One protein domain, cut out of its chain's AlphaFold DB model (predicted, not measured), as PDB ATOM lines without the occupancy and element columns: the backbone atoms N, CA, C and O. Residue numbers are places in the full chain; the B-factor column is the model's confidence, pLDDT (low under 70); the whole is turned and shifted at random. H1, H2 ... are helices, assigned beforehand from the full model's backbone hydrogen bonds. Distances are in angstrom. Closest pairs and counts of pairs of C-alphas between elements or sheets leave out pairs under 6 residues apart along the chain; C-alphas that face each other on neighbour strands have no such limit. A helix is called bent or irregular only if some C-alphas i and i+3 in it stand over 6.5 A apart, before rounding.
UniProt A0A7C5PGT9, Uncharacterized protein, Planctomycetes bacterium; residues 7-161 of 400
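What this domain is: This is residues 7 to 161 of the 400 residues of an uncharacterized protein of Planctomycetes bacterium (UniProt A0A7C5PGT9). Helix H6 lies in the middle, with the long helices H7 and H8 packed on different sides of it, while the short helices H1, H2 and H3 follow one another past it from H5 to the last turns of H8. H4 and H5 fold back beside this run, and three long stretches without a named element join or precede the helices. The printed part has 155 residues with eight named helices, H1 to H8 in chain order, and no named strand: its class is all helix. It is compact, with a radius of gyration of the C-alphas of 15.9 A and spans of 51 by 41 by 29 A.

How they stand to each other: Before the first helix, residues 22 to 23 pair antiparallel with residues 26 to 27. H1, residues 29 to 32, touches H5, residues 60 to 70, closest at the C-alphas of Met 32 and Leu 63, 6.1 A. H2, residues 35 to 39, touches H4, residues 54 to 57, closest at the C-alphas of Met 39 and Leu 56, 4.7 A. H2 also touches H5, where the C-alphas of Phe 35 and Ala 60 are closest at 5.7 A. H2 and H6, residues 90 to 102, are the hubs, touching 3 helices each; H6 touches H2 with residues 95 to 99 alone, Gly 36 and Ser 96 having the closest C-alphas at 5.4 A. H6 and H7, residues 109 to 125, form a helical hairpin at a shallow tilt of 31 degrees, opposite ways, with the C-alphas of Ala 101 and Ala 109 closest at 4.9 A. H6 touches H8, residues 143 to 160, at a shallow tilt of 18 degrees, the same way, closest at the C-alphas of Tyr 95 and Ser 154, 5.5 A. H3, residues 42 to 47, touches residues 156 to 160 of H8 alone at a steep tilt of 57 degrees, with the C-alphas of Ala 43 and Leu 157 closest at 6.4 A. H7 and H8 are apart. Every O i to N i+4 pair is within hydrogen-bond range in H2, H3, H7 and H8, against 6 of 7 in H5 and 6 of 9 in H6; H1 and H4 are too short for such a pair.

Where its parts are: H1 begins at C-alpha 29 (250.967, 216.046, 236.209). H5 is 15.4 A long, H6 18.9 A and H7 24.2 A. H6 is only just irregular: C-alphas 92 and 95 are 6.9 A apart. H8, 25.7 A long, ends at C-alpha 160 (268.491, 204.741, 219.060).

The domain as a whole: The C-alphas farthest apart, of Asp 8 and Pro 128, are 53.1 A apart. The printed part has no cut. The links H5 to H6 and H7 to H8 are long. Residues 7 and 9 to 13 have pLDDT under 70.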
ATOM      1  N   SER A   7     249.296 193.816 245.545       67.88
ATOM      2  CA  SER A   7     247.980 194.335 245.948       67.88
ATOM      3  C   SER A   7     247.742 194.282 247.455       67.88
ATOM      4  O   SER A   7     247.092 195.164 248.003       67.88
ATOM      5  N   ASP A   8     248.307 193.281 248.127       71.38
ATOM      6  CA  ASP A   8     248.067 193.019 249.550       71.38
ATOM      7  C   ASP A   8     249.041 193.802 250.439       71.38
ATOM      8  O   ASP A   8     248.894 193.862 251.659       71.38
ATOM      9  N   GLN A   9     250.064 194.390 249.822       66.00
ATOM     10  CA  GLN A   9     251.130 195.141 250.479       66.00
ATOM     11  C   GLN A   9     251.042 196.638 250.181       66.00
ATOM     12  O   GLN A   9     251.657 197.446 250.876       66.00
ATOM     13  N   PHE A  10     250.287 197.019 249.150       62.44
ATOM     14  CA  PHE A  10     250.207 198.388 248.675       62.44
ATOM     15  C   PHE A  10     248.840 199.006 248.988       62.44
ATOM     16  O   PHE A  10     247.844 198.757 248.316       62.44
ATOM     17  N   THR A  11     248.788 199.853 250.016       50.56
ATOM     18  CA  THR A  11     247.566 200.556 250.427       50.56
ATOM     19  C   THR A  11     247.414 201.874 249.659       50.56
ATOM     20  O   THR A  11     247.722 202.947 250.180       50.56
ATOM     21  N   GLY A  12     246.963 201.802 248.407       54.12
ATOM     22  CA  GLY A  12     246.586 202.974 247.609       54.12
ATOM     23  C   GLY A  12     246.533 202.687 246.110       54.12
ATOM     24  O   GLY A  12     247.283 201.865 245.602       54.12
ATOM     25  N   ALA A  13     245.679 203.384 245.365       56.34
ATOM     26  CA  ALA A  13     245.855 203.464 243.919       56.34
ATOM     27  C   ALA A  13     246.924 204.532 243.647       56.34
ATOM     28  O   ALA A  13     246.672 205.714 243.867       56.34
ATOM     29  N   ASN A  14     248.122 204.142 243.198       75.44
ATOM     30  CA  ASN A  14     249.067 205.128 242.660       75.44
ATOM     31  C   ASN A  14     248.489 205.731 241.378       75.44
ATOM     32  O   ASN A  14     248.514 206.939 241.197       75.44
ATOM     33  N   ILE A  15     247.926 204.886 240.513       89.38
ATOM     34  CA  ILE A  15     247.298 205.261 239.248       89.38
ATOM     35  C   ILE A  15     245.873 204.708 239.263       89.38
ATOM     36  O   ILE A  15     245.673 203.530 239.555       89.38
ATOM     37  N   HIS A  16     244.899 205.559 238.969       92.00
ATOM     38  CA  HIS A  16     243.489 205.198 238.855       92.00
ATOM     39  C   HIS A  16     243.170 204.598 237.479       92.00
ATOM     40  O   HIS A  16     243.947 204.738 236.535       92.00
ATOM     41  N   GLU A  17     241.991 203.988 237.331       92.00
ATOM     42  CA  GLU A  17     241.526 203.399 236.060       92.00
ATOM     43  C   GLU A  17     241.453 204.411 234.902       92.00
ATOM     44  O   GLU A  17     241.648 204.054 233.744       92.00
ATOM     45  N   ASP A  18     241.228 205.694 235.204       95.31
ATOM     46  CA  ASP A  18     241.246 206.782 234.219       95.31
ATOM     47  C   ASP A  18     242.659 207.327 233.937       95.31
ATOM     48  O   ASP A  18     242.802 208.364 233.287       95.31
ATOM     49  N   PHE A  19     243.699 206.643 234.426       96.44
ATOM     50  CA  PHE A  19     245.114 207.009 234.373       96.44
ATOM     51  C   PHE A  19     245.461 208.332 235.061       96.44
ATOM     52  O   PHE A  19     246.471 208.958 234.732       96.44
ATOM     53  N   THR A  20     244.642 208.828 235.985       95.81
ATOM     54  CA  THR A  20     245.096 209.891 236.886       95.81
ATOM     55  C   THR A  20     245.981 209.306 237.980       95.81
ATOM     56  O   THR A  20     245.748 208.199 238.452       95.81
ATOM     57  N   LEU A  21     247.032 210.034 238.363       93.88
ATOM     58  CA  LEU A  21     247.970 209.620 239.408       93.88
ATOM     59  C   LEU A  21     247.916 210.635 240.541       93.88
ATOM     60  O   LEU A  21     248.152 211.829 240.317       93.88
ATOM     61  N   GLU A  22     247.617 210.154 241.744       90.81
ATOM     62  CA  GLU A  22     247.628 210.966 242.955       90.81
ATOM     63  C   GLU A  22     248.973 210.880 243.669       90.81
ATOM     64  O   GLU A  22     249.508 209.807 243.923       90.81
ATOM     65  N   ASN A  23     249.519 212.038 244.023       89.12
ATOM     66  CA  ASN A  23     250.713 212.143 244.841       89.12
ATOM     67  C   ASN A  23     250.638 213.408 245.713       89.12
ATOM     68  O   ASN A  23     250.059 214.411 245.300       89.12
ATOM     69  N   HIS A  24     251.165 213.367 246.943       87.38
ATOM     70  CA  HIS A  24     251.005 214.444 247.947       87.38
ATOM     71  C   HIS A  24     249.537 214.886 248.153       87.38
ATOM     72  O   HIS A  24     249.247 216.056 248.430       87.38
ATOM     73  N   GLY A  25     248.597 213.947 247.994       87.62
ATOM     74  CA  GLY A  25     247.158 214.198 248.103       87.62
ATOM     75  C   GLY A  25     246.600 215.095 246.994       87.62
ATOM     76  O   GLY A  25     245.742 215.936 247.265       87.62
ATOM     77  N   MET A  26     247.117 214.995 245.767       92.12
ATOM     78  CA  MET A  26     246.540 215.646 244.589       92.12
ATOM     79  C   MET A  26     246.856 214.877 243.307       92.12
ATOM     80  O   MET A  26     247.921 214.275 243.202       92.12
ATOM     81  N   VAL A  27     245.987 214.967 242.296       94.44
ATOM     82  CA  VAL A  27     246.357 214.537 240.940       94.44
ATOM     83  C   VAL A  27     247.469 215.447 240.433       94.44
ATOM     84  O   VAL A  27     247.286 216.668 240.358       94.44
ATOM     85  N   HIS A  28     248.622 214.863 240.109       93.88
ATOM     86  CA  HIS A  28     249.847 215.627 239.899       93.88
ATOM     87  C   HIS A  28     250.497 215.324 238.537       93.88
ATOM     88  O   HIS A  28     251.196 214.317 238.413       93.88
ATOM     89  N   PRO A  29     250.376 216.226 237.538       95.94
ATOM     90  CA  PRO A  29     250.967 216.046 236.209       95.94
ATOM     91  C   PRO A  29     252.462 215.683 236.230       95.94
ATOM     92  O   PRO A  29     252.863 214.727 235.582       95.94
ATOM     93  N   ASP A  30     253.288 216.345 237.050       94.88
ATOM     94  CA  ASP A  30     254.717 215.991 237.154       94.88
ATOM     95  C   ASP A  30     254.963 214.527 237.535       94.88
ATOM     96  O   ASP A  30     255.890 213.906 237.024       94.88
ATOM     97  N   TYR A  31     254.152 213.977 238.443       94.00
ATOM     98  CA  TYR A  31     254.300 212.588 238.866       94.00
ATOM     99  C   TYR A  31     253.694 211.631 237.844       94.00
ATOM    100  O   TYR A  31     254.204 210.530 237.679       94.00
ATOM    101  N   MET A  32     252.694 212.061 237.073       96.12
ATOM    102  CA  MET A  32     252.229 211.299 235.911       96.12
ATOM    103  C   MET A  32     253.345 211.102 234.880       96.12
ATOM    104  O   MET A  32     253.380 210.051 234.259       96.12
ATOM    105  N   CYS A  33     254.306 212.026 234.748       96.31
ATOM    106  CA  CYS A  33     255.487 211.849 233.885       96.31
ATOM    107  C   CYS A  33     256.490 210.794 234.394       96.31
ATOM    108  O   CYS A  33     257.442 210.466 233.685       96.31
ATOM    109  N   THR A  34     256.319 210.243 235.602       94.12
ATOM    110  CA  THR A  34     257.277 209.270 236.167       94.12
ATOM    111  C   THR A  34     257.292 207.930 235.436       94.12
ATOM    112  O   THR A  34     258.268 207.198 235.591       94.12
ATOM    113  N   PHE A  35     256.328 207.652 234.542       95.38
ATOM    114  CA  PHE A  35     256.441 206.531 233.594       95.38
ATOM    115  C   PHE A  35     257.757 206.592 232.803       95.38
ATOM    116  O   PHE A  35     258.321 205.555 232.460       95.38
ATOM    117  N   GLY A  36     258.291 207.798 232.559       95.88
ATOM    118  CA  GLY A  36     259.556 207.996 231.858       95.88
ATOM    119  C   GLY A  36     260.776 207.448 232.604       95.88
ATOM    120  O   GLY A  36     261.807 207.202 231.979       95.88
ATOM    121  N   LEU A  37     260.679 207.215 233.920       93.56
ATOM    122  CA  LEU A  37     261.738 206.559 234.688       93.56
ATOM    123  C   LEU A  37     261.877 205.089 234.288       93.56
ATOM    124  O   LEU A  37     262.997 204.636 234.072       93.56
ATOM    125  N   THR A  38     260.751 204.391 234.131       93.62
ATOM    126  CA  THR A  38     260.707 202.984 233.715       93.62
ATOM    127  C   THR A  38     260.920 202.852 232.209       93.62
ATOM    128  O   THR A  38     261.814 202.139 231.762       93.62
ATOM    129  N   MET A  39     260.163 203.603 231.407       96.12
ATOM    130  CA  MET A  39     260.253 203.565 229.944       96.12
ATOM    131  C   MET A  39     261.639 203.989 229.442       96.12
ATOM    132  O   MET A  39     262.136 203.464 228.449       96.12
ATOM    133  N   GLY A  40     262.313 204.892 230.161       95.69
ATOM    134  CA  GLY A  40     263.676 205.315 229.856       95.69
ATOM    135  C   GLY A  40     264.743 204.226 230.006       95.69
ATOM    136  O   GLY A  40     265.845 204.421 229.496       95.69
ATOM    137  N   CYS A  41     264.447 203.100 230.666       95.69
ATOM    138  CA  CYS A  41     265.329 201.926 230.708       95.69
ATOM    139  C   CYS A  41     265.353 201.165 229.377       95.69
ATOM    140  O   CYS A  41     266.276 200.395 229.134       95.69
ATOM    141  N   ALA A  42     264.387 201.390 228.476       95.12
ATOM    142  CA  ALA A  42     264.370 200.735 227.169       95.12
ATOM    143  C   ALA A  42     265.624 201.057 226.341       95.12
ATOM    144  O   ALA A  42     266.088 200.210 225.583       95.12
ATOM    145  N   ALA A  43     266.214 202.244 226.533       92.94
ATOM    146  CA  ALA A  43     267.464 202.625 225.882       92.94
ATOM    147  C   ALA A  43     268.607 201.633 226.177       92.94
ATOM    148  O   ALA A  43     269.369 201.309 225.272       92.94
ATOM    149  N   ASP A  44     268.688 201.085 227.394       93.44
ATOM    150  CA  ASP A  44     269.753 200.153 227.795       93.44
ATOM    151  C   ASP A  44     269.646 198.804 227.062       93.44
ATOM    152  O   ASP A  44     270.650 198.182 226.697       93.44
ATOM    153  N   PHE A  45     268.417 198.354 226.798       95.19
ATOM    154  CA  PHE A  45     268.159 197.160 225.993       95.19
ATOM    155  C   PHE A  45     268.510 197.417 224.526       95.19
ATOM    156  O   PHE A  45     269.283 196.656 223.947       95.19
ATOM    157  N   LEU A  46     268.046 198.537 223.963       93.75
ATOM    158  CA  LEU A  46     268.306 198.897 222.568       93.75
ATOM    159  C   LEU A  46     269.804 199.057 222.270       93.75
ATOM    160  O   LEU A  46     270.281 198.532 221.269       93.75
ATOM    161  N   MET A  47     270.570 199.695 223.165       93.94
ATOM    162  CA  MET A  47     272.029 199.843 223.022       93.94
ATOM    163  C   MET A  47     272.785 198.510 222.982       93.94
ATOM    164  O   MET A  47     273.904 198.452 222.487       93.94
ATOM    165  N   THR A  48     272.192 197.445 223.520       94.75
ATOM    166  CA  THR A  48     272.799 196.109 223.587       94.75
ATOM    167  C   THR A  48     272.170 195.134 222.589       94.75
ATOM    168  O   THR A  48     272.378 193.930 222.701       94.75
ATOM    169  N   GLY A  49     271.372 195.633 221.635       93.38
ATOM    170  CA  GLY A  49     270.663 194.806 220.654       93.38
ATOM    171  C   GLY A  49     269.560 193.925 221.254       93.38
ATOM    172  O   GLY A  49     269.073 193.013 220.591       93.38
ATOM    173  N   ARG A  50     269.162 194.166 222.509       95.31
ATOM    174  CA  ARG A  50     268.106 193.414 223.196       95.31
ATOM    175  C   ARG A  50     266.748 194.073 222.984       95.31
ATOM    176  O   ARG A  50     266.630 195.294 222.906       95.31
ATOM    177  N   THR A  51     265.704 193.252 222.977       94.62
ATOM    178  CA  THR A  51     264.317 193.735 222.944       94.62
ATOM    179  C   THR A  51     263.927 194.280 224.324       94.62
ATOM    180  O   THR A  51     264.062 193.549 225.311       94.62
ATOM    181  N   PRO A  52     263.459 195.538 224.438       95.31
ATOM    182  CA  PRO A  52     262.946 196.067 225.699       95.31
ATOM    183  C   PRO A  52     261.722 195.271 226.197       95.31
ATOM    184  O   PRO A  52     260.809 195.034 225.408       95.31
ATOM    185  N   PRO A  53     261.646 194.897 227.488       95.06
ATOM    186  CA  PRO A  53     260.468 194.232 228.042       95.06
ATOM    187  C   PRO A  53     259.208 195.105 227.961       95.06
ATOM    188  O   PRO A  53     259.257 196.297 228.271       95.06
ATOM    189  N   GLU A  54     258.055 194.504 227.655       93.50
ATOM    190  CA  GLU A  54     256.762 195.211 227.572       93.50
ATOM    191  C   GLU A  54     256.386 195.937 228.873       93.50
ATOM    192  O   GLU A  54     255.786 197.012 228.849       93.50
ATOM    193  N   ALA A  55     256.808 195.397 230.022       93.44
ATOM    194  CA  ALA A  55     256.588 195.999 231.335       93.44
ATOM    195  C   ALA A  55     257.143 197.433 231.447       93.44
ATOM    196  O   ALA A  55     256.624 198.226 232.232       93.44
ATOM    197  N   LEU A  56     258.151 197.800 230.642       94.62
ATOM    198  CA  LEU A  56     258.698 199.161 230.628       94.62
ATOM    199  C   LEU A  56     257.710 200.207 230.089       94.62
ATOM    200  O   LEU A  56     257.875 201.398 230.348       94.62
ATOM    201  N   PHE A  57     256.677 199.767 229.371       95.44
ATOM    202  CA  PHE A  57     255.664 200.611 228.737       95.44
ATOM    203  C   PHE A  57     254.331 200.609 229.493       95.44
ATOM    204  O   PHE A  57     253.378 201.272 229.073       95.44
ATOM    205  N   HIS A  58     254.250 199.877 230.608       92.81
ATOM    206  CA  HIS A  58     253.018 199.701 231.367       92.81
ATOM    207  C   HIS A  58     252.405 201.057 231.762       92.81
ATOM    208  O   HIS A  58     253.067 201.912 232.351       92.81
ATOM    209  N   ASN A  59     251.133 201.261 231.405       94.56
ATOM    210  CA  ASN A  59     250.338 202.482 231.616       94.56
ATOM    211  C   ASN A  59     250.859 203.780 230.964       94.56
ATOM    212  O   ASN A  59     250.183 204.808 231.061       94.56
ATOM    213  N   ALA A  60     252.000 203.761 230.263       96.88
ATOM    214  CA  ALA A  60     252.626 204.966 229.714       96.88
ATOM    215  C   ALA A  60     251.700 205.709 228.737       96.88
ATOM    216  O   ALA A  60     251.508 206.916 228.864       96.88
ATOM    217  N   ALA A  61     251.051 204.988 227.815       97.62
ATOM    218  CA  ALA A  61     250.149 205.585 226.829       97.62
ATOM    219  C   ALA A  61     248.927 206.273 227.470       97.62
ATOM    220  O   ALA A  61     248.578 207.392 227.090       97.62
ATOM    221  N   GLY A  62     248.302 205.642 228.470       97.69
ATOM    222  CA  GLY A  62     247.138 206.196 229.169       97.69
ATOM    223  C   GLY A  62     247.484 207.437 230.000       97.69
ATOM    224  O   GLY A  62     246.826 208.475 229.878       97.69
ATOM    225  N   LEU A  63     248.578 207.369 230.770       97.69
ATOM    226  CA  LEU A  63     249.123 208.512 231.513       97.69
ATOM    227  C   LEU A  63     249.459 209.673 230.571       97.69
ATOM    228  O   LEU A  63     249.104 210.825 230.834       97.69
ATOM    229  N   TYR A  64     250.118 209.368 229.452       98.38
ATOM    230  CA  TYR A  64     250.527 210.371 228.483       98.38
ATOM    231  C   TYR A  64     249.338 211.033 227.789       98.38
ATOM    232  O   TYR A  64     249.322 212.253 227.617       98.38
ATOM    233  N   GLU A  65     248.296 210.274 227.453       98.12
ATOM    234  CA  GLU A  65     247.083 210.848 226.882       98.12
ATOM    235  C   GLU A  65     246.427 211.849 227.844       98.12
ATOM    236  O   GLU A  65     246.050 212.929 227.398       98.12
ATOM    237  N   ASN A  66     246.389 211.589 229.155       97.88
ATOM    238  CA  ASN A  66     245.956 212.590 230.140       97.88
ATOM    239  C   ASN A  66     246.876 213.820 230.184       97.88
ATOM    240  O   ASN A  66     246.392 214.955 230.151       97.88
ATOM    241  N   LEU A  67     248.197 213.619 230.216       98.25
ATOM    242  CA  LEU A  67     249.178 214.710 230.246       98.25
ATOM    243  C   LEU A  67     249.005 215.680 229.075       98.25
ATOM    244  O   LEU A  67     249.055 216.894 229.270       98.25
ATOM    245  N   LYS A  68     248.712 215.173 227.873       98.19
ATOM    246  CA  LYS A  68     248.470 216.012 226.689       98.19
ATOM    247  C   LYS A  68     247.241 216.918 226.820       98.19
ATOM    248  O   LYS A  68     247.165 217.941 226.140       98.19
ATOM    249  N   TRP A  69     246.283 216.595 227.688       98.06
ATOM    250  CA  TRP A  69     245.172 217.497 228.016       98.06
ATOM    251  C   TRP A  69     245.555 218.579 229.019       98.06
ATOM    252  O   TRP A  69     244.945 219.649 229.011       98.06
ATOM    253  N   PHE A  70     246.585 218.336 229.826       97.69
ATOM    254  CA  PHE A  70     247.118 219.315 230.763       97.69
ATOM    255  C   PHE A  70     248.129 220.276 230.134       97.69
ATOM    256  O   PHE A  70     248.395 221.321 230.719       97.69
ATOM    257  N   THR A  71     248.704 219.971 228.971       97.06
ATOM    258  CA  THR A  71     249.761 220.806 228.378       97.06
ATOM    259  C   THR A  71     249.294 222.215 228.018       97.06
ATOM    260  O   THR A  71     248.210 222.442 227.475       97.06
ATOM    261  N   LEU A  72     250.164 223.181 228.281       96.94
ATOM    262  CA  LEU A  72     250.096 224.558 227.813       96.94
ATOM    263  C   LEU A  72     251.011 224.729 226.590       96.94
ATOM    264  O   LEU A  72     251.910 223.916 226.383       96.94
ATOM    265  N   PRO A  73     250.846 225.803 225.797       96.81
ATOM    266  CA  PRO A  73     251.685 226.042 224.618       96.81
ATOM    267  C   PRO A  73     253.194 226.195 224.875       96.81
ATOM    268  O   PRO A  73     253.956 226.206 223.915       96.81
ATOM    269  N   SER A  74     253.638 226.356 226.128       96.44
ATOM    270  CA  SER A  74     255.064 226.357 226.495       96.44
ATOM    271  C   SER A  74     255.651 224.952 226.712       96.44
ATOM    272  O   SER A  74     256.854 224.824 226.896       96.44
ATOM    273  N   GLY A  75     254.823 223.901 226.720       95.62
ATOM    274  CA  GLY A  75     255.225 222.527 227.058       95.62
ATOM    275  C   GLY A  75     254.970 222.142 228.524       95.62
ATOM    276  O   GLY A  75     254.834 220.969 228.847       95.62
ATOM    277  N   GLY A  76     254.818 223.110 229.429       95.50
ATOM    278  CA  GLY A  76     254.431 222.873 230.823       95.50
ATOM    279  C   GLY A  76     252.949 222.521 230.998       95.50
ATOM    280  O   GLY A  76     252.153 222.625 230.072       95.50
ATOM    281  N   PHE A  77     252.539 222.159 232.217       96.81
ATOM    282  CA  PHE A  77     251.168 221.696 232.497       96.81
ATOM    283  C   PHE A  77     250.299 222.728 233.216       96.81
ATOM    284  O   PHE A  77     250.795 223.467 234.061       96.81
ATOM    285  N   VAL A  78     248.991 222.758 232.974       96.81
ATOM    286  CA  VAL A  78     248.025 223.248 233.966       96.81
ATOM    287  C   VAL A  78     247.959 222.256 235.128       96.81
ATOM    288  O   VAL A  78     248.139 221.057 234.936       96.81
ATOM    289  N   TYR A  79     247.685 222.748 236.335       97.31
ATOM    290  CA  TYR A  79     247.609 221.922 237.539       97.31
ATOM    291  C   TYR A  79     246.228 222.080 238.183       97.31
ATOM    292  O   TYR A  79     246.056 222.980 239.011       97.31
ATOM    293  N   PRO A  80     245.243 221.232 237.823       97.06
ATOM    294  CA  PRO A  80     243.859 221.367 238.285       97.06
ATOM    295  C   PRO A  80     243.694 221.374 239.810       97.06
ATOM    296  O   PRO A  80     242.754 221.975 240.314       97.06
ATOM    297  N   MET A  81     244.614 220.738 240.544       95.69
ATOM    298  CA  MET A  81     244.626 220.669 242.014       95.69
ATOM    299  C   MET A  81     245.769 221.479 242.657       95.69
ATOM    300  O   MET A  81     246.124 221.287 243.824       95.69
ATOM    301  N   GLY A  82     246.356 222.421 241.923       94.56
ATOM    302  CA  GLY A  82     247.478 223.222 242.404       94.56
ATOM    303  C   GLY A  82     248.838 222.549 242.196       94.56
ATOM    304  O   GLY A  82     248.926 221.398 241.791       94.56
ATOM    305  N   GLN A  83     249.909 223.290 242.485       92.69
ATOM    306  CA  GLN A  83     251.300 222.825 242.368       92.69
ATOM    307  C   GLN A  83     252.045 223.132 243.673       92.69
ATOM    308  O   GLN A  83     252.084 224.289 244.123       92.69
ATOM    309  N   ASP A  84     252.603 222.107 244.313       87.62
ATOM    310  CA  ASP A  84     253.379 222.221 245.549       87.62
ATOM    311  C   ASP A  84     254.899 222.255 245.346       87.62
ATOM    312  O   ASP A  84     255.618 222.661 246.262       87.62
ATOM    313  N   TRP A  85     255.357 221.986 244.127       86.25
ATOM    314  CA  TRP A  85     256.730 222.138 243.669       86.25
ATOM    315  C   TRP A  85     256.945 223.462 242.901       86.25
ATOM    316  O   TRP A  85     256.168 224.424 242.989       86.25
ATOM    317  N   ARG A  86     258.049 223.505 242.151       89.69
ATOM    318  CA  ARG A  86     258.419 224.511 241.141       89.69
ATOM    319  C   ARG A  86     257.462 224.485 239.956       89.69
ATOM    320  O   ARG A  86     257.000 223.423 239.554       89.69
ATOM    321  N   LEU A  87     257.231 225.652 239.364       91.44
ATOM    322  CA  LEU A  87     256.294 225.801 238.253       91.44
ATOM    323  C   LEU A  87     256.957 225.725 236.873       91.44
ATOM    324  O   LEU A  87     256.387 225.124 235.968       91.44
ATOM    325  N   PHE A  88     258.138 226.327 236.727       92.19
ATOM    326  CA  PHE A  88     258.881 226.418 235.466       92.19
ATOM    327  C   PHE A  88     259.700 225.149 235.269       92.19
ATOM    328  O   PHE A  88     260.883 225.112 235.584       92.19
ATOM    329  N   ARG A  89     259.025 224.074 234.865       92.69
ATOM    330  CA  ARG A  89     259.613 222.735 234.692       92.69
ATOM    331  C   ARG A  89     259.459 222.209 233.273       92.69
ATOM    332  O   ARG A  89     259.696 221.038 233.034       92.69
ATOM    333  N   ASP A  90     259.066 223.065 232.342       95.38
ATOM    334  CA  ASP A  90     258.913 222.746 230.927       95.38
ATOM    335  C   ASP A  90     260.148 221.994 230.367       95.38
ATOM    336  O   ASP A  90     259.940 220.978 229.701       95.38
ATOM    337  N   PRO A  91     261.409 222.352 230.717       95.62
ATOM    338  CA  PRO A  91     262.587 221.570 230.321       95.62
ATOM    339  C   PRO A  91     262.614 220.130 230.861       95.62
ATOM    340  O   PRO A  91     263.096 219.231 230.175       95.62
ATOM    341  N   ASP A  92     262.080 219.879 232.063       94.38
ATOM    342  CA  ASP A  92     262.062 218.541 232.680       94.38
ATOM    343  C   ASP A  92     261.168 217.558 231.892       94.38
ATOM    344  O   ASP A  92     261.339 216.342 231.996       94.38
ATOM    345  N   TRP A  93     260.221 218.063 231.090       96.31
ATOM    346  CA  TRP A  93     259.252 217.243 230.348       96.31
ATOM    347  C   TRP A  93     259.715 216.849 228.949       96.31
ATOM    348  O   TRP A  93     259.167 215.899 228.384       96.31
ATOM    349  N   LEU A  94     260.768 217.493 228.432       97.75
ATOM    350  CA  LEU A  94     261.349 217.204 227.118       97.75
ATOM    351  C   LEU A  94     261.633 215.705 226.942       97.75
ATOM    352  O   LEU A  94     261.172 215.092 225.983       97.75
ATOM    353  N   TYR A  95     262.323 215.094 227.908       97.50
ATOM    354  CA  TYR A  95     262.683 213.677 227.833       97.50
ATOM    355  C   TYR A  95     261.453 212.757 227.813       97.50
ATOM    356  O   TYR A  95     261.419 211.785 227.065       97.50
ATOM    357  N   SER A  96     260.405 213.086 228.579       97.50
ATOM    358  CA  SER A  96     259.163 212.298 228.592       97.50
ATOM    359  C   SER A  96     258.436 212.366 227.247       97.50
ATOM    360  O   SER A  96     257.906 211.361 226.776       97.50
ATOM    361  N   HIS A  97     258.433 213.534 226.598       98.19
ATOM    362  CA  HIS A  97     257.891 213.685 225.247       98.19
ATOM    363  C   HIS A  97     258.713 212.909 224.217       98.19
ATOM    364  O   HIS A  97     258.138 212.192 223.404       98.19
ATOM    365  N   LEU A  98     260.044 212.950 224.293       98.00
ATOM    366  CA  LEU A  98     260.895 212.188 223.377       98.00
ATOM    367  C   LEU A  98     260.750 210.673 223.543       98.00
ATOM    368  O   LEU A  98     260.710 209.965 222.540       98.00
ATOM    369  N   LEU A  99     260.584 210.166 224.770       97.75
ATOM    370  CA  LEU A  99     260.257 208.753 225.001       97.75
ATOM    371  C   LEU A  99     258.979 208.351 224.265       97.75
ATOM    372  O   LEU A  99     258.961 207.349 223.548       97.75
ATOM    373  N   MET A 100     257.926 209.158 224.383       98.19
ATOM    374  CA  MET A 100     256.655 208.880 223.718       98.19
ATOM    375  C   MET A 100     256.722 209.059 222.202       98.19
ATOM    376  O   MET A 100     256.069 208.304 221.491       98.19
ATOM    377  N   ALA A 101     257.533 209.985 221.696       97.75
ATOM    378  CA  ALA A 101     257.734 210.173 220.263       97.75
ATOM    379  C   ALA A 101     258.511 208.999 219.637       97.75
ATOM    380  O   ALA A 101     258.100 208.436 218.622       97.75
ATOM    381  N   VAL A 102     259.624 208.601 220.263       96.81
ATOM    382  CA  VAL A 102     260.554 207.604 219.716       96.81
ATOM    383  C   VAL A 102     260.074 206.179 219.959       96.81
ATOM    384  O   VAL A 102     260.018 205.390 219.014       96.81
ATOM    385  N   LEU A 103     259.732 205.841 221.204       95.75
ATOM    386  CA  LEU A 103     259.388 204.471 221.592       95.75
ATOM    387  C   LEU A 103     257.873 204.265 221.644       95.75
ATOM    388  O   LEU A 103     257.382 203.241 221.187       95.75
ATOM    389  N   GLY A 104     257.131 205.248 222.161       95.62
ATOM    390  CA  GLY A 104     255.666 205.185 222.241       95.62
ATOM    391  C   GLY A 104     254.947 205.434 220.910       95.62
ATOM    392  O   GLY A 104     253.741 205.216 220.831       95.62
ATOM    393  N   LYS A 105     255.672 205.910 219.885       95.94
ATOM    394  CA  LYS A 105     255.152 206.292 218.559       95.94
ATOM    395  C   LYS A 105     253.933 207.223 218.620       95.94
ATOM    396  O   LYS A 105     253.072 207.196 217.742       95.94
ATOM    397  N   ASP A 106     253.856 208.058 219.655       97.75
ATOM    398  CA  ASP A 106     252.738 208.973 219.843       97.75
ATOM    399  C   ASP A 106     252.843 210.150 218.855       97.75
ATOM    400  O   ASP A 106     253.849 210.865 218.860       97.75
ATOM    401  N   PRO A 107     251.809 210.394 218.027       97.38
ATOM    402  CA  PRO A 107     251.871 211.377 216.946       97.38
ATOM    403  C   PRO A 107     251.895 212.831 217.429       97.38
ATOM    404  O   PRO A 107     252.166 213.727 216.633       97.38
ATOM    405  N   ASP A 108     251.570 213.091 218.697       97.81
ATOM    406  CA  ASP A 108     251.541 214.443 219.259       97.81
ATOM    407  C   ASP A 108     252.861 214.804 219.961       97.81
ATOM    408  O   ASP A 108     253.115 215.972 220.265       97.81
ATOM    409  N   ALA A 109     253.674 213.796 220.280       98.06
ATOM    410  CA  ALA A 109     254.770 213.931 221.225       98.06
ATOM    411  C   ALA A 109     255.950 214.735 220.679       98.06
ATOM    412  O   ALA A 109     256.581 215.463 221.444       98.06
ATOM    413  N   TRP A 110     256.216 214.663 219.372       97.94
ATOM    414  CA  TRP A 110     257.294 215.428 218.743       97.94
ATOM    415  C   TRP A 110     257.053 216.938 218.830       97.94
ATOM    416  O   TRP A 110     257.875 217.668 219.383       97.94
ATOM    417  N   SER A 111     255.874 217.398 218.406       97.94
ATOM    418  CA  SER A 111     255.443 218.790 218.580       97.94
ATOM    419  C   SER A 111     255.515 219.273 220.038       97.94
ATOM    420  O   SER A 111     255.911 220.409 220.304       97.94
ATOM    421  N   LEU A 112     255.149 218.425 221.007       98.12
ATOM    422  CA  LEU A 112     255.234 218.774 222.432       98.12
ATOM    423  C   LEU A 112     256.683 218.837 222.937       98.12
ATOM    424  O   LEU A 112     257.011 219.730 223.717       98.12
ATOM    425  N   ALA A 113     257.560 217.944 222.466       98.25
ATOM    426  CA  ALA A 113     258.995 218.019 222.727       98.25
ATOM    427  C   ALA A 113     259.582 219.335 222.193       98.25
ATOM    428  O   ALA A 113     260.309 220.012 222.920       98.25
ATOM    429  N   GLY A 114     259.191 219.750 220.983       98.25
ATOM    430  CA  GLY A 114     259.579 221.038 220.402       98.25
ATOM    431  C   GLY A 114     259.169 222.234 221.270       98.25
ATOM    432  O   GLY A 114     259.984 223.112 221.532       98.25
ATOM    433  N   ALA A 115     257.947 222.240 221.816       98.00
ATOM    434  CA  ALA A 115     257.504 223.305 222.724       98.00
ATOM    435  C   ALA A 115     258.337 223.376 224.023       98.00
ATOM    436  O   ALA A 115     258.651 224.470 224.501       98.00
ATOM    437  N   CYS A 116     258.720 222.225 224.584       98.31
ATOM    438  CA  CYS A 116     259.631 222.165 225.729       98.31
ATOM    439  C   CYS A 116     261.036 222.668 225.373       98.31
ATOM    440  O   CYS A 116     261.626 223.400 226.169       98.31
ATOM    441  N   LEU A 117     261.557 222.306 224.195       98.19
ATOM    442  CA  LEU A 117     262.867 222.739 223.709       98.19
ATOM    443  C   LEU A 117     262.913 224.261 223.495       98.19
ATOM    444  O   LEU A 117     263.789 224.914 224.051       98.19
ATOM    445  N   ASP A 118     261.908 224.836 222.829       98.38
ATOM    446  CA  ASP A 118     261.725 226.289 222.671       98.38
ATOM    447  C   ASP A 118     261.825 227.039 224.012       98.38
ATOM    448  O   ASP A 118     262.397 228.131 224.119       98.38
ATOM    449  N   THR A 119     261.177 226.491 225.043       98.12
ATOM    450  CA  THR A 119     261.173 227.083 226.383       98.12
ATOM    451  C   THR A 119     262.531 226.912 227.053       98.12
ATOM    452  O   THR A 119     263.035 227.862 227.654       98.12
ATOM    453  N   LEU A 120     263.142 225.731 226.925       97.56
ATOM    454  CA  LEU A 120     264.468 225.423 227.450       97.56
ATOM    455  C   LEU A 120     265.524 226.376 226.891       97.56
ATOM    456  O   LEU A 120     266.247 226.983 227.677       97.56
ATOM    457  N   GLU A 121     265.578 226.565 225.575       97.81
ATOM    458  CA  GLU A 121     266.551 227.447 224.919       97.81
ATOM    459  C   GLU A 121     266.414 228.892 225.404       97.81
ATOM    460  O   GLU A 121     267.401 229.547 225.735       97.81
ATOM    461  N   ARG A 122     265.179 229.385 225.561       97.56
ATOM    462  CA  ARG A 122     264.928 230.718 226.138       97.56
ATOM    463  C   ARG A 122     265.358 230.811 227.598       97.56
ATOM    464  O   ARG A 122     265.893 231.836 228.020       97.56
ATOM    465  N   MET A 123     265.111 229.762 228.382       96.56
ATOM    466  CA  MET A 123     265.544 229.682 229.779       96.56
ATOM    467  C   MET A 123     267.067 229.655 229.899       96.56
ATOM    468  O   MET A 123     267.606 230.297 230.796       96.56
ATOM    469  N   GLN A 124     267.750 228.986 228.975       96.12
ATOM    470  CA  GLN A 124     269.204 228.951 228.896       96.12
ATOM    471  C   GLN A 124     269.782 230.319 228.501       96.12
ATOM    472  O   GLN A 124     270.634 230.860 229.210       96.12
ATOM    473  N   ALA A 125     269.261 230.912 227.422       96.50
ATOM    474  CA  ALA A 125     269.757 232.151 226.823       96.50
ATOM    475  C   ALA A 125     269.607 233.390 227.722       96.50
ATOM    476  O   ALA A 125     270.336 234.366 227.558       96.50
ATOM    477  N   ARG A 126     268.688 233.378 228.700       94.31
ATOM    478  CA  ARG A 126     268.499 234.523 229.614       94.31
ATOM    479  C   ARG A 126     269.652 234.716 230.609       94.31
ATOM    480  O   ARG A 126     269.650 235.706 231.338       94.31
ATOM    481  N   THR A 127     270.565 233.746 230.731       90.81
ATOM    482  CA  THR A 127     271.691 233.810 231.674       90.81
ATOM    483  C   THR A 127     273.028 233.738 230.934       90.81
ATOM    484  O   THR A 127     273.192 232.858 230.091       90.81
ATOM    485  N   PRO A 128     274.021 234.584 231.275       92.56
ATOM    486  CA  PRO A 128     275.344 234.522 230.647       92.56
ATOM    487  C   PRO A 128     276.066 233.183 230.839       92.56
ATOM    488  O   PRO A 128     276.860 232.787 229.999       92.56
ATOM    489  N   SER A 129     275.785 232.464 231.931       92.62
ATOM    490  CA  SER A 129     276.405 231.163 232.212       92.62
ATOM    491  C   SER A 129     275.798 230.002 231.415       92.62
ATOM    492  O   SER A 129     276.207 228.864 231.623       92.62
ATOM    493  N   GLY A 130     274.762 230.236 230.598       92.25
ATOM    494  CA  GLY A 130     274.025 229.166 229.916       92.25
ATOM    495  C   GLY A 130     273.288 228.227 230.877       92.25
ATOM    496  O   GLY A 130     273.005 227.076 230.546       92.25
ATOM    497  N   ALA A 131     272.989 228.692 232.091       93.19
ATOM    498  CA  ALA A 131     272.240 227.936 233.081       93.19
ATOM    499  C   ALA A 131     270.758 227.889 232.683       93.19
ATOM    500  O   ALA A 131     270.105 228.927 232.604       93.19
ATOM    501  N   ILE A 132     270.197 226.684 232.516       95.12
ATOM    502  CA  ILE A 132     268.764 226.529 232.209       95.12
ATOM    503  C   ILE A 132     267.915 227.085 233.348       95.12
ATOM    504  O   ILE A 132     267.073 227.935 233.105       95.12
ATOM    505  N   TYR A 133     268.141 226.674 234.597       93.62
ATOM    506  CA  TYR A 133     267.418 227.212 235.752       93.62
ATOM    507  C   TYR A 133     268.164 228.361 236.438       93.62
ATOM    508  O   TYR A 133     269.320 228.220 236.840       93.62
ATOM    509  N   ALA A 134     267.483 229.492 236.634       89.94
ATOM    510  CA  ALA A 134     268.043 230.653 237.317       89.94
ATOM    511  C   ALA A 134     268.024 230.474 238.846       89.94
ATOM    512  O   ALA A 134     267.238 229.699 239.404       89.94
ATOM    513  N   LYS A 135     268.866 231.235 239.559       86.38
ATOM    514  CA  LYS A 135     268.883 231.235 241.032       86.38
ATOM    515  C   LYS A 135     267.485 231.554 241.581       86.38
ATOM    516  O   LYS A 135     266.894 232.579 241.250       86.38
ATOM    517  N   GLY A 136     266.980 230.689 242.460       84.56
ATOM    518  CA  GLY A 136     265.655 230.824 243.074       84.56
ATOM    519  C   GLY A 136     264.514 230.152 242.304       84.56
ATOM    520  O   GLY A 136     263.417 230.045 242.849       84.56
ATOM    521  N   GLU A 137     264.764 229.640 241.095       88.00
ATOM    522  CA  GLU A 137     263.810 228.781 240.381       88.00
ATOM    523  C   GLU A 137     263.894 227.323 240.816       88.00
ATOM    524  O   GLU A 137     263.022 226.526 240.494       88.00
ATOM    525  N   TYR A 138     264.922 226.963 241.576       87.62
ATOM    526  CA  TYR A 138     265.105 225.639 242.134       87.62
ATOM    527  C   TYR A 138     265.528 225.702 243.595       87.62
ATOM    528  O   TYR A 138     266.103 226.686 244.050       87.62
ATOM    529  N   PHE A 139     265.227 224.629 244.323       85.75
ATOM    530  CA  PHE A 139     265.633 224.450 245.717       85.75
ATOM    531  C   PHE A 139     266.421 223.150 245.953       85.75
ATOM    532  O   PHE A 139     266.961 222.972 247.037       85.75
ATOM    533  N   PHE A 140     266.561 222.285 244.937       85.44
ATOM    534  CA  PHE A 140     267.476 221.138 244.973       85.44
ATOM    535  C   PHE A 140     268.773 221.454 244.220       85.44
ATOM    536  O   PHE A 140     268.693 221.751 243.020       85.44
ATOM    537  N   PRO A 141     269.953 221.334 244.857       84.56
ATOM    538  CA  PRO A 141     271.245 221.582 244.208       84.56
ATOM    539  C   PRO A 141     271.484 220.726 242.954       84.56
ATOM    540  O   PRO A 141     272.086 221.180 241.985       84.56
ATOM    541  N   SER A 142     270.943 219.505 242.928       90.38
ATOM    542  CA  SER A 142     271.079 218.561 241.815       90.38
ATOM    543  C   SER A 142     270.267 218.926 240.569       90.38
ATOM    544  O   SER A 142     270.390 218.246 239.556       90.38
ATOM    545  N   THR A 143     269.447 219.982 240.600       90.88
ATOM    546  CA  THR A 143     268.540 220.323 239.490       90.88
ATOM    547  C   THR A 143     269.274 220.512 238.166       90.88
ATOM    548  O   THR A 143     268.877 219.919 237.168       90.88
ATOM    549  N   GLN A 144     270.333 221.326 238.153       90.38
ATOM    550  CA  GLN A 144     271.059 221.626 236.916       90.38
ATOM    551  C   GLN A 144     271.785 220.390 236.364       90.38
ATOM    552  O   GLN A 144     271.751 220.121 235.168       90.38
ATOM    553  N   HIS A 145     272.345 219.564 237.246       92.19
ATOM    554  CA  HIS A 145     272.938 218.282 236.864       92.19
ATOM    555  C   HIS A 145     271.885 217.289 236.344       92.19
ATOM    556  O   HIS A 145     272.137 216.535 235.408       92.19
ATOM    557  N   SER A 146     270.679 217.308 236.920       92.62
ATOM    558  CA  SER A 146     269.579 216.431 236.506       92.62
ATOM    559  C   SER A 146     269.093 216.768 235.100       92.62
ATOM    560  O   SER A 146     268.869 215.851 234.313       92.62
ATOM    561  N   ILE A 147     268.977 218.059 234.758       93.81
ATOM    562  CA  ILE A 147     268.601 218.458 233.395       93.81
ATOM    563  C   ILE A 147     269.724 218.167 232.395       93.81
ATOM    564  O   ILE A 147     269.431 217.682 231.308       93.81
ATOM    565  N   PHE A 148     270.997 218.334 232.774       92.81
ATOM    566  CA  PHE A 148     272.122 217.902 231.938       92.81
ATOM    567  C   PHE A 148     272.034 216.402 231.612       92.81
ATOM    568  O   PHE A 148     272.021 216.020 230.444       92.81
ATOM    569  N   ARG A 149     271.839 215.552 232.632       94.19
ATOM    570  CA  ARG A 149     271.620 214.109 232.442       94.19
ATOM    571  C   ARG A 149     270.412 213.824 231.546       94.19
ATOM    572  O   ARG A 149     270.481 212.937 230.699       94.19
ATOM    573  N   ALA A 150     269.300 214.534 231.734       94.69
ATOM    574  CA  ALA A 150     268.101 214.343 230.921       94.69
ATOM    575  C   ALA A 150     268.343 214.701 229.445       94.69
ATOM    576  O   ALA A 150     267.876 213.979 228.564       94.69
ATOM    577  N   LEU A 151     269.114 215.757 229.163       96.12
ATOM    578  CA  LEU A 151     269.498 216.143 227.803       96.12
ATOM    579  C   LEU A 151     270.420 215.114 227.146       96.12
ATOM    580  O   LEU A 151     270.168 214.729 226.008       96.12
ATOM    581  N   THR A 152     271.408 214.579 227.869       95.19
ATOM    582  CA  THR A 152     272.241 213.475 227.362       95.19
ATOM    583  C   THR A 152     271.396 212.246 227.023       95.19
ATOM    584  O   THR A 152     271.551 211.665 225.952       95.19
ATOM    585  N   ARG A 153     270.447 211.869 227.893       95.25
ATOM    586  CA  ARG A 153     269.524 210.750 227.620       95.25
ATOM    587  C   ARG A 153     268.601 211.031 226.438       95.25
ATOM    588  O   ARG A 153     268.258 210.107 225.713       95.25
ATOM    589  N   SER A 154     268.205 212.287 226.251       95.88
ATOM    590  CA  SER A 154     267.378 212.723 225.123       95.88
ATOM    591  C   SER A 154     268.142 212.592 223.806       95.88
ATOM    592  O   SER A 154     267.632 211.994 222.864       95.88
ATOM    593  N   TRP A 155     269.388 213.072 223.768       95.50
ATOM    594  CA  TRP A 155     270.288 212.914 222.626       95.50
ATOM    595  C   TRP A 155     270.530 211.436 222.294       95.50
ATOM    596  O   TRP A 155     270.353 211.029 221.148       95.50
ATOM    597  N   LEU A 156     270.847 210.616 223.300       94.94
ATOM    598  CA  LEU A 156     271.081 209.182 223.123       94.94
ATOM    599  C   LEU A 156     269.838 208.464 222.583       94.94
ATOM    600  O   LEU A 156     269.930 207.687 221.642       94.94
ATOM    601  N   LEU A 157     268.663 208.753 223.145       95.56
ATOM    602  CA  LEU A 157     267.405 208.159 222.701       95.56
ATOM    603  C   LEU A 157     267.120 208.446 221.220       95.56
ATOM    604  O   LEU A 157     266.633 207.565 220.520       95.56
ATOM    605  N   LEU A 158     267.435 209.652 220.744       95.12
ATOM    606  CA  LEU A 158     267.264 210.019 219.338       95.12
ATOM    607  C   LEU A 158     268.192 209.228 218.405       95.12
ATOM    608  O   LEU A 158     267.784 208.922 217.293       95.12
ATOM    609  N   HIS A 159     269.388 208.841 218.861       93.12
ATOM    610  CA  HIS A 159     270.306 207.988 218.085       93.12
ATOM    611  C   HIS A 159     269.836 206.533 218.007       93.12
ATOM    612  O   HIS A 159     270.153 205.829 217.056       93.12
ATOM    613  N   LEU A 160     269.077 206.084 219.008       89.62
ATOM    614  CA  LEU A 160     268.491 204.741 219.060       89.62
ATOM    615  C   LEU A 160     267.120 204.673 218.367       89.62
ATOM    616  O   LEU A 160     266.543 203.595 218.225       89.62
ATOM    617  N   GLY A 161     266.562 205.824 217.994       83.12
ATOM    618  CA  GLY A 161     265.225 205.948 217.441       83.12
ATOM    619  C   GLY A 161     265.183 205.814 215.923       83.12
ATOM    620  O   GLY A 161     266.028 206.344 215.211       83.12
TER     621      GLY A 161